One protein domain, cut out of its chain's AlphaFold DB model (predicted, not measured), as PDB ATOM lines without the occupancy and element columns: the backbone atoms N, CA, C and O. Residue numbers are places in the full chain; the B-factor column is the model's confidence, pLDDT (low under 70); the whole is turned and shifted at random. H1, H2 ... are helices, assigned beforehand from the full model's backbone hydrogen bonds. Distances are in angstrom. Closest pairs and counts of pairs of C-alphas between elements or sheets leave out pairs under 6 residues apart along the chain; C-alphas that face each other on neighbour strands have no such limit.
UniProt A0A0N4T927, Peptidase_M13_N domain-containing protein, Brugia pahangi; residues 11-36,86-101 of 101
ATOM      1  N   TRP A  11     168.368 117.859  93.167       96.12
ATOM      2  CA  TRP A  11     168.976 117.570  94.473       96.12
ATOM      3  C   TRP A  11     169.828 116.293  94.443       96.12
ATOM      4  O   TRP A  11     170.879 116.243  95.074       96.12
ATOM      5  N   LYS A  12     169.395 115.281  93.679       95.12
ATOM      6  CA  LYS A  12     170.086 113.999  93.554       95.12
ATOM      7  C   LYS A  12     171.348 114.156  92.720       95.12
ATOM      8  O   LYS A  12     172.378 113.613  93.092       95.12
ATOM      9  N   GLU A  13     171.279 114.932  91.640       94.69
ATOM     10  CA  GLU A  13     172.452 115.275  90.831       94.69
ATOM     11  C   GLU A  13     173.484 116.047  91.665       94.69
ATOM     12  O   GLU A  13     174.647 115.660  91.701       94.69
ATOM     13  N   CYS A  14     173.059 117.076  92.411       95.25
ATOM     14  CA  CYS A  14     173.948 117.826  93.302       95.25
ATOM     15  C   CYS A  14     174.598 116.919  94.355       95.25
ATOM     16  O   CYS A  14     175.813 116.960  94.517       95.25
ATOM     17  N   ALA A  15     173.815 116.063  95.022       95.56
ATOM     18  CA  ALA A  15     174.340 115.118  96.002       95.56
ATOM     19  C   ALA A  15     175.352 114.144  95.377       95.56
ATOM     20  O   ALA A  15     176.419 113.922  95.944       95.56
ATOM     21  N   GLN A  16     175.060 113.602  94.191       95.38
ATOM     22  CA  GLN A  16     175.968 112.702  93.476       95.38
ATOM     23  C   GLN A  16     177.284 113.383  93.097       95.38
ATOM     24  O   GLN A  16     178.342 112.787  93.287       95.38
ATOM     25  N   VAL A  17     177.241 114.628  92.609       95.75
ATOM     26  CA  VAL A  17     178.457 115.393  92.297       95.75
ATOM     27  C   VAL A  17     179.277 115.639  93.562       95.75
ATOM     28  O   VAL A  17     180.476 115.375  93.569       95.75
ATOM     29  N   THR A  18     178.647 116.086  94.652       95.12
ATOM     30  CA  THR A  18     179.348 116.344  95.917       95.12
ATOM     31  C   THR A  18     179.967 115.075  96.498       95.12
ATOM     32  O   THR A  18     181.134 115.104  96.870       95.12
ATOM     33  N   ILE A  19     179.236 113.956  96.536       95.56
ATOM     34  CA  ILE A  19     179.763 112.664  97.013       95.56
ATOM     35  C   ILE A  19     180.903 112.174  96.109       95.56
ATOM     36  O   ILE A  19     181.881 111.628  96.609       95.56
ATOM     37  N   GLY A  20     180.818 112.394  94.795       95.69
ATOM     38  CA  GLY A  20     181.890 112.043  93.864       95.69
ATOM     39  C   GLY A  20     183.178 112.842  94.085       95.69
ATOM     40  O   GLY A  20     184.266 112.291  93.944       95.69
ATOM     41  N   LEU A  21     183.068 114.124  94.453       95.00
ATOM     42  CA  LEU A  21     184.218 115.001  94.714       95.00
ATOM     43  C   LEU A  21     184.771 114.855  96.139       95.00
ATOM     44  O   LEU A  21     185.977 114.943  96.348       95.00
ATOM     45  N   LEU A  22     183.893 114.640  97.119       95.31
ATOM     46  CA  LEU A  22     184.211 114.591  98.546       95.31
ATOM     47  C   LEU A  22     183.688 113.283  99.171       95.31
ATOM     48  O   LEU A  22     182.832 113.318 100.060       95.31
ATOM     49  N   PRO A  23     184.186 112.113  98.732       95.12
ATOM     50  CA  PRO A  23     183.612 110.823  99.115       95.12
ATOM     51  C   PRO A  23     183.714 110.544 100.616       95.12
ATOM     52  O   PRO A  23     182.774 110.013 101.201       95.12
ATOM     53  N   LEU A  24     184.815 110.939 101.265       95.75
ATOM     54  CA  LEU A  24     184.999 110.724 102.702       95.75
ATOM     55  C   LEU A  24     184.144 111.676 103.541       95.75
ATOM     56  O   LEU A  24     183.590 111.246 104.547       95.75
ATOM     57  N   ALA A  25     183.970 112.932 103.119       95.31
ATOM     58  CA  ALA A  25     183.064 113.860 103.793       95.31
ATOM     59  C   ALA A  25     181.595 113.431 103.650       95.31
ATOM     60  O   ALA A  25     180.867 113.384 104.640       95.31
ATOM     61  N   GLY A  26     181.172 113.060 102.435       95.00
ATOM     62  CA  GLY A  26     179.830 112.527 102.188       95.00
ATOM     63  C   GLY A  26     179.575 111.227 102.954       95.00
ATOM     64  O   GLY A  26     178.530 111.072 103.582       95.00
ATOM     65  N   GLY A  27     180.561 110.326 102.976       94.94
ATOM     66  CA  GLY A  27     180.523 109.101 103.772       94.94
ATOM     67  C   GLY A  27     180.445 109.372 105.274       94.94
ATOM     68  O   GLY A  27     179.659 108.729 105.958       94.94
ATOM     69  N   ALA A  28     181.180 110.361 105.791       95.38
ATOM     70  CA  ALA A  28     181.146 110.720 107.209       95.38
ATOM     71  C   ALA A  28     179.760 111.203 107.656       95.38
ATOM     72  O   ALA A  28     179.333 110.885 108.762       95.38
ATOM     73  N   LEU A  29     179.040 111.941 106.802       94.44
ATOM     74  CA  LEU A  29     177.653 112.329 107.079       94.44
ATOM     75  C   LEU A  29     176.746 111.102 107.200       94.44
ATOM     76  O   LEU A  29     175.980 111.004 108.153       94.44
ATOM     77  N   TYR A  30     176.868 110.154 106.269       94.50
ATOM     78  CA  TYR A  30     176.086 108.920 106.301       94.50
ATOM     79  C   TYR A  30     176.415 108.063 107.529       94.50
ATOM     80  O   TYR A  30     175.512 107.591 108.211       94.50
ATOM     81  N   VAL A  31     177.704 107.893 107.836       94.94
ATOM     82  CA  VAL A  31     178.162 107.066 108.957       94.94
ATOM     83  C   VAL A  31     177.633 107.588 110.286       94.94
ATOM     84  O   VAL A  31     177.124 106.807 111.079       94.94
ATOM     85  N   ARG A  32     177.698 108.903 110.510       92.25
ATOM     86  CA  ARG A  32     177.247 109.520 111.765       92.25
ATOM     87  C   ARG A  32     175.748 109.358 112.014       92.25
ATOM     88  O   ARG A  32     175.354 109.276 113.169       92.25
ATOM     89  N   GLU A  33     174.939 109.333 110.958       94.38
ATOM     90  CA  GLU A  33     173.475 109.285 111.075       94.38
ATOM     91  C   GLU A  33     172.915 107.856 110.998       94.38
ATOM     92  O   GLU A  33     171.885 107.554 111.596       94.38
ATOM     93  N   HIS A  34     173.562 106.973 110.233       94.69
ATOM     94  CA  HIS A  34     172.949 105.711 109.811       94.69
ATOM     95  C   HIS A  34     173.797 104.463 110.037       94.69
ATOM     96  O   HIS A  34     173.259 103.366 109.913       94.69
ATOM     97  N   PHE A  35     175.094 104.588 110.321       93.38
ATOM     98  CA  PHE A  35     175.959 103.422 110.475       93.38
ATOM     99  C   PHE A  35     176.213 103.138 111.956       93.38
ATOM    100  O   PHE A  35     176.880 103.920 112.636       93.38
ATOM    101  N   ASP A  36     175.735 101.994 112.448       92.88
ATOM    102  CA  ASP A  36     176.048 101.560 113.804       92.88
ATOM    103  C   ASP A  36     177.475 100.996 113.865       92.88
ATOM    104  O   ASP A  36     177.868 100.087 113.134       92.88
ATOM    105  N   PRO A  86     186.881 104.436 107.093       94.00
ATOM    106  CA  PRO A  86     188.121 104.720 107.815       94.00
ATOM    107  C   PRO A  86     187.849 105.459 109.129       94.00
ATOM    108  O   PRO A  86     187.111 106.439 109.135       94.00
ATOM    109  N   ASP A  87     188.495 105.071 110.227       91.06
ATOM    110  CA  ASP A  87     188.146 105.589 111.562       91.06
ATOM    111  C   ASP A  87     188.287 107.113 111.706       91.06
ATOM    112  O   ASP A  87     187.530 107.748 112.441       91.06
ATOM    113  N   PHE A  88     189.211 107.726 110.961       93.06
ATOM    114  CA  PHE A  88     189.475 109.160 111.062       93.06
ATOM    115  C   PHE A  88     188.307 110.038 110.595       93.06
ATOM    116  O   PHE A  88     188.236 111.192 111.010       93.06
ATOM    117  N   ILE A  89     187.379 109.528 109.774       94.19
ATOM    118  CA  ILE A  89     186.301 110.364 109.221       94.19
ATOM    119  C   ILE A  89     185.264 110.778 110.281       94.19
ATOM    120  O   ILE A  89     184.543 111.760 110.100       94.19
ATOM    121  N   ASN A  90     185.204 110.071 111.415       89.44
ATOM    122  CA  ASN A  90     184.367 110.463 112.553       89.44
ATOM    123  C   ASN A  90     184.955 111.643 113.341       89.44
ATOM    124  O   ASN A  90     184.229 112.303 114.078       89.44
ATOM    125  N   ASN A  91     186.242 111.949 113.161       94.06
ATOM    126  CA  ASN A  91     186.893 113.098 113.773       94.06
ATOM    127  C   ASN A  91     186.878 114.283 112.796       94.06
ATOM    128  O   ASN A  91     187.552 114.251 111.769       94.06
ATOM    129  N   TYR A  92     186.135 115.338 113.142       93.69
ATOM    130  CA  TYR A  92     186.026 116.548 112.322       93.69
ATOM    131  C   TYR A  92     187.392 117.154 111.981       93.69
ATOM    132  O   TYR A  92     187.677 117.363 110.813       93.69
ATOM    133  N   THR A  93     188.286 117.328 112.957       95.75
ATOM    134  CA  THR A  93     189.620 117.909 112.727       95.75
ATOM    135  C   THR A  93     190.478 117.059 111.790       95.75
ATOM    136  O   THR A  93     191.182 117.589 110.934       95.75
ATOM    137  N   ALA A  94     190.441 115.731 111.941       95.62
ATOM    138  CA  ALA A  94     191.202 114.833 111.072       95.62
ATOM    139  C   ALA A  94     190.643 114.811 109.642       95.62
ATOM    140  O   ALA A  94     191.411 114.730 108.681       95.62
ATOM    141  N   LEU A  95     189.317 114.893 109.509       95.81
ATOM    142  CA  LEU A  95     188.633 114.976 108.226       95.81
ATOM    143  C   LEU A  95     188.889 116.318 107.530       95.81
ATOM    144  O   LEU A  95     189.199 116.318 106.346       95.81
ATOM    145  N   ASP A  96     188.832 117.439 108.245       95.56
ATOM    146  CA  ASP A  96     189.102 118.767 107.682       95.56
ATOM    147  C   ASP A  96     190.541 118.844 107.162       95.56
ATOM    148  O   ASP A  96     190.766 119.162 105.995       95.56
ATOM    149  N   LYS A  97     191.513 118.395 107.969       95.94
ATOM    150  CA  LYS A  97     192.928 118.308 107.576       95.94
ATOM    151  C   LYS A  97     193.163 117.455 106.324       95.94
ATOM    152  O   LYS A  97     194.112 117.700 105.580       95.94
ATOM    153  N   HIS A  98     192.334 116.440 106.075       94.25
ATOM    154  CA  HIS A  98     192.426 115.639 104.852       94.25
ATOM    155  C   HIS A  98     192.156 116.477 103.589       94.25
ATOM    156  O   HIS A  98     192.732 116.190 102.539       94.25
ATOM    157  N   TYR A  99     191.330 117.520 103.704       94.06
ATOM    158  CA  TYR A  99     190.905 118.390 102.607       94.06
ATOM    159  C   TYR A  99     191.605 119.759 102.568       94.06
ATOM    160  O   TYR A  99     191.341 120.536 101.659       94.06
ATOM    161  N   GLU A 100     192.530 120.056 103.485       92.69
ATOM    162  CA  GLU A 100     193.318 121.306 103.516       92.69
ATOM    163  C   GLU A 100     194.395 121.420 102.406       92.69
ATOM    164  O   GLU A 100     195.314 122.232 102.513       92.69
ATOM    165  N   LYS A 101     194.322 120.608 101.345       61.72
ATOM    166  CA  LYS A 101     195.296 120.601 100.242       61.72
ATOM    167  C   LYS A 101     194.816 121.358  99.015       61.72
ATOM    168  O   LYS A 101     193.662 121.124  98.598       61.72
TER     169      LYS A 101
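AT A GLANCE: This is residues 11 to 36 and 86 to 101 of the 101 residues of the protein "Peptidase_M13_N domain-containing protein" of Brugia pahangi (UniProt A0A0N4T927). The longest helix, H2, lies between H1, which meets it at a steep corner, and the short H3, which packs on it and is followed by H4. The outline is flat, spanning 30 by 28 by 12 A. Printed are 42 residues with four named helices, H1 to H4, and no named strand: all helix, only just compact, close to loose, radius of gyration of the C-alphas 10.8 A.

IN THESE COORDINATES: H2, residues 23 to 34, runs 15.9 A from C-alpha 23 at (183.612, 110.823, 99.115). H1, residues 11 to 21, runs 15.5 A; H3, residues 87 to 90, 6.2 A; H4, residues 92 to 99, 11.0 A, to C-alpha 99 at (190.905, 118.390, 102.607).

HOW THE PARTS SIT: H2, with residues 25 to 27 alone, touches H1 only at the corner, closest C-alphas Ile 19 and Gly 26, 5.2 A, at a steep tilt of 59 degrees, opposite ways. H2 touches H3, closest C-alphas Ala 28 and Ile 89, 5.5 A. H2 and H4 are close but not clearly touching, closest C-alphas Ala 25 and Leu 95, 7.2 A. H3 and H4 only just touch, only at the corner, with 3 pairs of C-alphas within 8 A. H1 is apart from H3 and H4. Every O i to N i+4 pair is within hydrogen-bond range in H1 and H2, 3 of 4 in H4; H3 is too short for one.

THE WHOLE: Residues 37 to 85 are not printed; C-alphas 36 and 86 are 13.8 A apart across the cut. Residue 101 has pLDDT under 70.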